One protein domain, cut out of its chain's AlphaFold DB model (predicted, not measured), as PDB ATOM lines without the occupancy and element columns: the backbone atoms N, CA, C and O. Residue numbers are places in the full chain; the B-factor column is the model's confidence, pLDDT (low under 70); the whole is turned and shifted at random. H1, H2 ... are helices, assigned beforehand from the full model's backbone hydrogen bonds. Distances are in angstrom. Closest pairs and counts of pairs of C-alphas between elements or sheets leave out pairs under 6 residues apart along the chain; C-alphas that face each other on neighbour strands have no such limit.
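What this domain is: This is residues 450 to 480 and 516 to 540 of the 801 residues of an uncharacterized protein of Phialophora americana (UniProt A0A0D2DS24). Two long helices, H1 and H2, run opposite ways and overlap in part, H1 with residues 464 to 472 and H2 with residues 516 to 524; residues 532 to 540 of H2 stick out. Residues 450 to 460, with no named element, come before H1. The 56 printed residues, with H1 then H2 and no named strand, are all helix in class, loose with a radius of gyration of the C-alphas of 13.7 A, and only just a rod, spanning 52 by 19 by 10 A.

Where its parts are: H1, residues 461 to 480, begins at C-alpha 461 (-0.301, -32.005, 18.953) and is 30.6 A long. H2, residues 516 to 540, is 35.7 A long and ends at C-alpha 540 (23.333, -39.521, 28.982).

How they stand to each other: H1 and H2 touch at a shallow tilt of 26 degrees; their closest C-alphas, Gly 472 and Ala 516, are 4.8 A apart. Every O i to N i+4 pair is within hydrogen-bond range in H2, but 11 of 16 in H1.

The domain as a whole: C-alphas 480 and 540, the farthest apart, are separated by 52.0 A. Residues 481 to 515 are not printed; the C-alphas of 480 and 516 are 17.8 A apart across this cut. The pLDDT is under 70 at residues 470 to 480, 516 to 520 and 540.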
ATOM      1  N   ASP A 450       4.459 -36.421  20.214       82.75
ATOM      2  CA  ASP A 450       4.029 -37.352  21.251       82.75
ATOM      3  C   ASP A 450       2.560 -37.078  21.661       82.75
ATOM      4  O   ASP A 450       2.265 -35.991  22.172       82.75
ATOM      5  N   PRO A 451       1.607 -38.000  21.407       78.94
ATOM      6  CA  PRO A 451       0.204 -37.824  21.778       78.94
ATOM      7  C   PRO A 451      -0.067 -38.126  23.261       78.94
ATOM      8  O   PRO A 451      -1.110 -37.695  23.760       78.94
ATOM      9  N   ASP A 452       0.845 -38.840  23.933       82.38
ATOM     10  CA  ASP A 452       0.775 -39.204  25.353       82.38
ATOM     11  C   ASP A 452       1.449 -38.147  26.252       82.38
ATOM     12  O   ASP A 452       1.290 -38.172  27.473       82.38
ATOM     13  N   ALA A 453       2.182 -37.194  25.663       82.31
ATOM     14  CA  ALA A 453       2.713 -36.038  26.376       82.31
ATOM     15  C   ALA A 453       1.586 -35.237  27.068       82.31
ATOM     16  O   ALA A 453       0.475 -35.167  26.532       82.31
ATOM     17  N   PRO A 454       1.854 -34.586  28.221       84.50
ATOM     18  CA  PRO A 454       0.849 -33.827  28.971       84.50
ATOM     19  C   PRO A 454       0.048 -32.834  28.116       84.50
ATOM     20  O   PRO A 454       0.530 -32.336  27.097       84.50
ATOM     21  N   SER A 455      -1.177 -32.506  28.545       78.75
ATOM     22  CA  SER A 455      -2.080 -31.601  27.812       78.75
ATOM     23  C   SER A 455      -1.505 -30.207  27.553       78.75
ATOM     24  O   SER A 455      -1.975 -29.538  26.636       78.75
ATOM     25  N   ASP A 456      -0.500 -29.814  28.339       79.88
ATOM     26  CA  ASP A 456       0.121 -28.485  28.370       79.88
ATOM     27  C   ASP A 456       1.547 -28.496  27.767       79.88
ATOM     28  O   ASP A 456       2.265 -27.491  27.754       79.88
ATOM     29  N   ASP A 457       1.986 -29.659  27.272       82.81
ATOM     30  CA  ASP A 457       3.304 -29.884  26.677       82.81
ATOM     31  C   ASP A 457       3.301 -29.469  25.195       82.81
ATOM     32  O   ASP A 457       2.390 -29.810  24.433       82.81
ATOM     33  N   ALA A 458       4.340 -28.761  24.740       82.94
ATOM     34  CA  ALA A 458       4.424 -28.337  23.344       82.94
ATOM     35  C   ALA A 458       4.614 -29.526  22.386       82.94
ATOM     36  O   ALA A 458       4.269 -29.423  21.209       82.94
ATOM     37  N   ARG A 459       5.098 -30.677  22.858       84.38
ATOM     38  CA  ARG A 459       5.152 -31.929  22.088       84.38
ATOM     39  C   ARG A 459       3.751 -32.459  21.773       84.38
ATOM     40  O   ARG A 459       3.543 -33.006  20.687       84.38
ATOM     41  N   ASN A 460       2.757 -32.195  22.627       86.94
ATOM     42  CA  ASN A 460       1.388 -32.639  22.390       86.94
ATOM     43  C   ASN A 460       0.768 -31.906  21.172       86.94
ATOM     44  O   ASN A 460       0.683 -30.671  21.135       86.94
ATOM     45  N   PRO A 461       0.306 -32.626  20.128       80.12
ATOM     46  CA  PRO A 461      -0.301 -32.005  18.953       80.12
ATOM     47  C   PRO A 461      -1.669 -31.361  19.235       80.12
ATOM     48  O   PRO A 461      -2.099 -30.522  18.442       80.12
ATOM     49  N   LYS A 462      -2.363 -31.726  20.325       83.94
ATOM     50  CA  LYS A 462      -3.610 -31.073  20.762       83.94
ATOM     51  C   LYS A 462      -3.313 -29.709  21.392       83.94
ATOM     52  O   LYS A 462      -3.934 -28.735  20.977       83.94
ATOM     53  N   HIS A 463      -2.324 -29.629  22.292       84.06
ATOM     54  CA  HIS A 463      -1.900 -28.374  22.928       84.06
ATOM     55  C   HIS A 463      -1.585 -27.302  21.883       84.06
ATOM     56  O   HIS A 463      -2.259 -26.278  21.820       84.06
ATOM     57  N   ARG A 464      -0.661 -27.604  20.960       80.94
ATOM     58  CA  ARG A 464      -0.248 -26.671  19.898       80.94
ATOM     59  C   ARG A 464      -1.408 -26.175  19.042       80.94
ATOM     60  O   ARG A 464      -1.503 -24.998  18.716       80.94
ATOM     61  N   ARG A 465      -2.330 -27.068  18.665       80.88
ATOM     62  CA  ARG A 465      -3.515 -26.677  17.882       80.88
ATOM     63  C   ARG A 465      -4.415 -25.736  18.676       80.88
ATOM     64  O   ARG A 465      -4.899 -24.763  18.105       80.88
ATOM     65  N   ASN A 466      -4.586 -25.989  19.973       80.06
ATOM     66  CA  ASN A 466      -5.375 -25.143  20.861       80.06
ATOM     67  C   ASN A 466      -4.709 -23.775  21.079       80.06
ATOM     68  O   ASN A 466      -5.398 -22.765  20.971       80.06
ATOM     69  N   THR A 467      -3.391 -23.701  21.294       78.56
ATOM     70  CA  THR A 467      -2.670 -22.422  21.431       78.56
ATOM     71  C   THR A 467      -2.684 -21.614  20.137       78.56
ATOM     72  O   THR A 467      -2.991 -20.424  20.174       78.56
ATOM     73  N   ILE A 468      -2.420 -22.238  18.982       75.75
ATOM     74  CA  ILE A 468      -2.483 -21.572  17.669       75.75
ATOM     75  C   ILE A 468      -3.901 -21.048  17.399       75.75
ATOM     76  O   ILE A 468      -4.056 -19.909  16.958       75.75
ATOM     77  N   ALA A 469      -4.938 -21.837  17.702       71.69
ATOM     78  CA  ALA A 469      -6.329 -21.407  17.570       71.69
ATOM     79  C   ALA A 469      -6.676 -20.262  18.538       71.69
ATOM     80  O   ALA A 469      -7.280 -19.277  18.122       71.69
ATOM     81  N   LYS A 470      -6.237 -20.337  19.801       67.56
ATOM     82  CA  LYS A 470      -6.449 -19.307  20.833       67.56
ATOM     83  C   LYS A 470      -5.714 -17.999  20.504       67.56
ATOM     84  O   LYS A 470      -6.286 -16.926  20.673       67.56
ATOM     85  N   ALA A 471      -4.497 -18.075  19.964       67.69
ATOM     86  CA  ALA A 471      -3.721 -16.925  19.490       67.69
ATOM     87  C   ALA A 471      -4.278 -16.323  18.183       67.69
ATOM     88  O   ALA A 471      -4.215 -15.107  17.983       67.69
ATOM     89  N   GLY A 472      -4.853 -17.153  17.306       60.22
ATOM     90  CA  GLY A 472      -5.607 -16.701  16.134       60.22
ATOM     91  C   GLY A 472      -6.908 -15.989  16.519       60.22
ATOM     92  O   GLY A 472      -7.187 -14.910  16.006       60.22
ATOM     93  N   ALA A 473      -7.658 -16.540  17.477       60.06
ATOM     94  CA  ALA A 473      -8.894 -15.946  17.990       60.06
ATOM     95  C   ALA A 473      -8.639 -14.624  18.737       60.06
ATOM     96  O   ALA A 473      -9.270 -13.613  18.430       60.06
ATOM     97  N   GLY A 474      -7.665 -14.589  19.655       55.88
ATOM     98  CA  GLY A 474      -7.297 -13.364  20.379       55.88
ATOM     99  C   GLY A 474      -6.774 -12.247  19.466       55.88
ATOM    100  O   GLY A 474      -7.039 -11.072  19.709       55.88
ATOM    101  N   GLY A 475      -6.100 -12.604  18.365       48.41
ATOM    102  CA  GLY A 475      -5.615 -11.651  17.362       48.41
ATOM    103  C   GLY A 475      -6.710 -10.973  16.526       48.41
ATOM    104  O   GLY A 475      -6.432  -9.957  15.891       48.41
ATOM    105  N   ALA A 476      -7.942 -11.493  16.523       49.12
ATOM    106  CA  ALA A 476      -9.055 -10.911  15.769       49.12
ATOM    107  C   ALA A 476      -9.716  -9.717  16.486       49.12
ATOM    108  O   ALA A 476     -10.180  -8.786  15.830       49.12
ATOM    109  N   VAL A 477      -9.732  -9.713  17.825       44.94
ATOM    110  CA  VAL A 477     -10.504  -8.746  18.633       44.94
ATOM    111  C   VAL A 477      -9.884  -7.342  18.624       44.94
ATOM    112  O   VAL A 477     -10.598  -6.344  18.560       44.94
ATOM    113  N   VAL A 478      -8.550  -7.244  18.616       45.19
ATOM    114  CA  VAL A 478      -7.827  -5.956  18.701       45.19
ATOM    115  C   VAL A 478      -8.030  -5.078  17.453       45.19
ATOM    116  O   VAL A 478      -7.929  -3.857  17.535       45.19
ATOM    117  N   ALA A 479      -8.374  -5.668  16.302       46.69
ATOM    118  CA  ALA A 479      -8.641  -4.912  15.076       46.69
ATOM    119  C   ALA A 479      -9.964  -4.121  15.129       46.69
ATOM    120  O   ALA A 479     -10.025  -3.006  14.612       46.69
ATOM    121  N   ALA A 480     -11.000  -4.657  15.787       46.72
ATOM    122  CA  ALA A 480     -12.334  -4.049  15.825       46.72
ATOM    123  C   ALA A 480     -12.379  -2.732  16.627       46.72
ATOM    124  O   ALA A 480     -13.137  -1.821  16.298       46.72
ATOM    125  N   ALA A 516      -1.144 -16.409  14.768       57.12
ATOM    126  CA  ALA A 516      -1.199 -17.866  14.652       57.12
ATOM    127  C   ALA A 516       0.085 -18.460  14.036       57.12
ATOM    128  O   ALA A 516       0.552 -19.515  14.467       57.12
ATOM    129  N   ALA A 517       0.690 -17.768  13.062       60.16
ATOM    130  CA  ALA A 517       1.948 -18.191  12.449       60.16
ATOM    131  C   ALA A 517       3.135 -18.072  13.421       60.16
ATOM    132  O   ALA A 517       3.944 -18.996  13.508       60.16
ATOM    133  N   VAL A 518       3.222 -16.977  14.185       60.75
ATOM    134  CA  VAL A 518       4.286 -16.784  15.189       60.75
ATOM    135  C   VAL A 518       4.139 -17.772  16.351       60.75
ATOM    136  O   VAL A 518       5.125 -18.411  16.718       60.75
ATOM    137  N   ALA A 519       2.922 -17.978  16.866       68.81
ATOM    138  CA  ALA A 519       2.647 -18.974  17.904       68.81
ATOM    139  C   ALA A 519       3.029 -20.393  17.446       68.81
ATOM    140  O   ALA A 519       3.767 -21.091  18.141       68.81
ATOM    141  N   GLY A 520       2.625 -20.790  16.232       68.88
ATOM    142  CA  GLY A 520       2.946 -22.110  15.685       68.88
ATOM    143  C   GLY A 520       4.439 -22.339  15.425       68.88
ATOM    144  O   GLY A 520       4.919 -23.461  15.582       68.88
ATOM    145  N   VAL A 521       5.197 -21.293  15.078       75.31
ATOM    146  CA  VAL A 521       6.666 -21.373  14.963       75.31
ATOM    147  C   VAL A 521       7.322 -21.480  16.343       75.31
ATOM    148  O   VAL A 521       8.204 -22.322  16.523       75.31
ATOM    149  N   TYR A 522       6.877 -20.683  17.318       74.62
ATOM    150  CA  TYR A 522       7.404 -20.698  18.685       74.62
ATOM    151  C   TYR A 522       7.184 -22.053  19.370       74.62
ATOM    152  O   TYR A 522       8.139 -22.669  19.847       74.62
ATOM    153  N   GLU A 523       5.955 -22.571  19.358       77.75
ATOM    154  CA  GLU A 523       5.657 -23.858  19.986       77.75
ATOM    155  C   GLU A 523       6.305 -25.036  19.262       77.75
ATOM    156  O   GLU A 523       6.720 -25.992  19.913       77.75
ATOM    157  N   LYS A 524       6.461 -24.980  17.932       82.06
ATOM    158  CA  LYS A 524       7.229 -26.002  17.211       82.06
ATOM    159  C   LYS A 524       8.703 -25.990  17.621       82.06
ATOM    160  O   LYS A 524       9.291 -27.052  17.811       82.06
ATOM    161  N   HIS A 525       9.298 -24.809  17.787       78.75
ATOM    162  CA  HIS A 525      10.674 -24.692  18.268       78.75
ATOM    163  C   HIS A 525      10.821 -25.211  19.709       78.75
ATOM    164  O   HIS A 525      11.781 -25.923  20.004       78.75
ATOM    165  N   LYS A 526       9.845 -24.921  20.582       83.12
ATOM    166  CA  LYS A 526       9.776 -25.452  21.952       83.12
ATOM    167  C   LYS A 526       9.670 -26.987  21.960       83.12
ATOM    168  O   LYS A 526      10.544 -27.639  22.521       83.12
ATOM    169  N   ALA A 527       8.710 -27.552  21.224       82.06
ATOM    170  CA  ALA A 527       8.505 -28.998  21.095       82.06
ATOM    171  C   ALA A 527       9.750 -29.737  20.580       82.06
ATOM    172  O   ALA A 527      10.105 -30.801  21.088       82.06
ATOM    173  N   LYS A 528      10.440 -29.163  19.583       83.62
ATOM    174  CA  LYS A 528      11.691 -29.719  19.057       83.62
ATOM    175  C   LYS A 528      12.797 -29.705  20.117       83.62
ATOM    176  O   LYS A 528      13.500 -30.703  20.251       83.62
ATOM    177  N   LYS A 529      12.941 -28.608  20.871       84.75
ATOM    178  CA  LYS A 529      13.945 -28.487  21.941       84.75
ATOM    179  C   LYS A 529      13.690 -29.494  23.067       84.75
ATOM    180  O   LYS A 529      14.624 -30.160  23.493       84.75
ATOM    181  N   GLU A 530      12.438 -29.658  23.489       81.38
ATOM    182  CA  GLU A 530      12.041 -30.631  24.519       81.38
ATOM    183  C   GLU A 530      12.252 -32.080  24.041       81.38
ATOM    184  O   GLU A 530      12.793 -32.908  24.774       81.38
ATOM    185  N   ALA A 531      11.922 -32.386  22.782       79.69
ATOM    186  CA  ALA A 531      12.212 -33.685  22.172       79.69
ATOM    187  C   ALA A 531      13.724 -33.974  22.083       79.69
ATOM    188  O   ALA A 531      14.162 -35.094  22.357       79.69
ATOM    189  N   GLU A 532      14.535 -32.975  21.724       80.00
ATOM    190  CA  GLU A 532      15.995 -33.079  21.649       80.00
ATOM    191  C   GLU A 532      16.630 -33.260  23.038       80.00
ATOM    192  O   GLU A 532      17.440 -34.171  23.220       80.00
ATOM    193  N   GLU A 533      16.175 -32.506  24.041       83.56
ATOM    194  CA  GLU A 533      16.591 -32.638  25.441       83.56
ATOM    195  C   GLU A 533      16.250 -34.024  26.014       83.56
ATOM    196  O   GLU A 533      17.070 -34.640  26.697       83.56
ATOM    197  N   ILE A 534      15.072 -34.575  25.695       80.62
ATOM    198  CA  ILE A 534      14.696 -35.942  26.085       80.62
ATOM    199  C   ILE A 534      15.592 -36.973  25.386       80.62
ATOM    200  O   ILE A 534      16.010 -37.948  26.019       80.62
ATOM    201  N   VAL A 535      15.942 -36.782  24.110       81.31
ATOM    202  CA  VAL A 535      16.904 -37.652  23.407       81.31
ATOM    203  C   VAL A 535      18.299 -37.555  24.033       81.31
ATOM    204  O   VAL A 535      18.961 -38.585  24.184       81.31
ATOM    205  N   GLU A 536      18.741 -36.368  24.440       78.75
ATOM    206  CA  GLU A 536      20.032 -36.155  25.094       78.75
ATOM    207  C   GLU A 536      20.074 -36.755  26.506       78.75
ATOM    208  O   GLU A 536      20.982 -37.536  26.804       78.75
ATOM    209  N   LYS A 537      19.058 -36.510  27.342       77.88
ATOM    210  CA  LYS A 537      18.887 -37.159  28.655       77.88
ATOM    211  C   LYS A 537      18.896 -38.683  28.518       77.88
ATOM    212  O   LYS A 537      19.632 -39.357  29.236       77.88
ATOM    213  N   ASN A 538      18.183 -39.229  27.530       73.81
ATOM    214  CA  ASN A 538      18.197 -40.663  27.225       73.81
ATOM    215  C   ASN A 538      19.563 -41.178  26.736       73.81
ATOM    216  O   ASN A 538      19.914 -42.328  27.010       73.81
ATOM    217  N   ARG A 539      20.350 -40.372  26.011       70.25
ATOM    218  CA  ARG A 539      21.742 -40.715  25.661       70.25
ATOM    219  C   ARG A 539      22.621 -40.709  26.912       70.25
ATOM    220  O   ARG A 539      23.312 -41.693  27.147       70.25
ATOM    221  N   ARG A 540      22.538 -39.672  27.750       69.75
ATOM    222  CA  ARG A 540      23.333 -39.521  28.982       69.75
ATOM    223  C   ARG A 540      23.020 -40.599  30.025       69.75
ATOM    224  O   ARG A 540      23.945 -41.108  30.653       69.75
TER     225      ARG A 540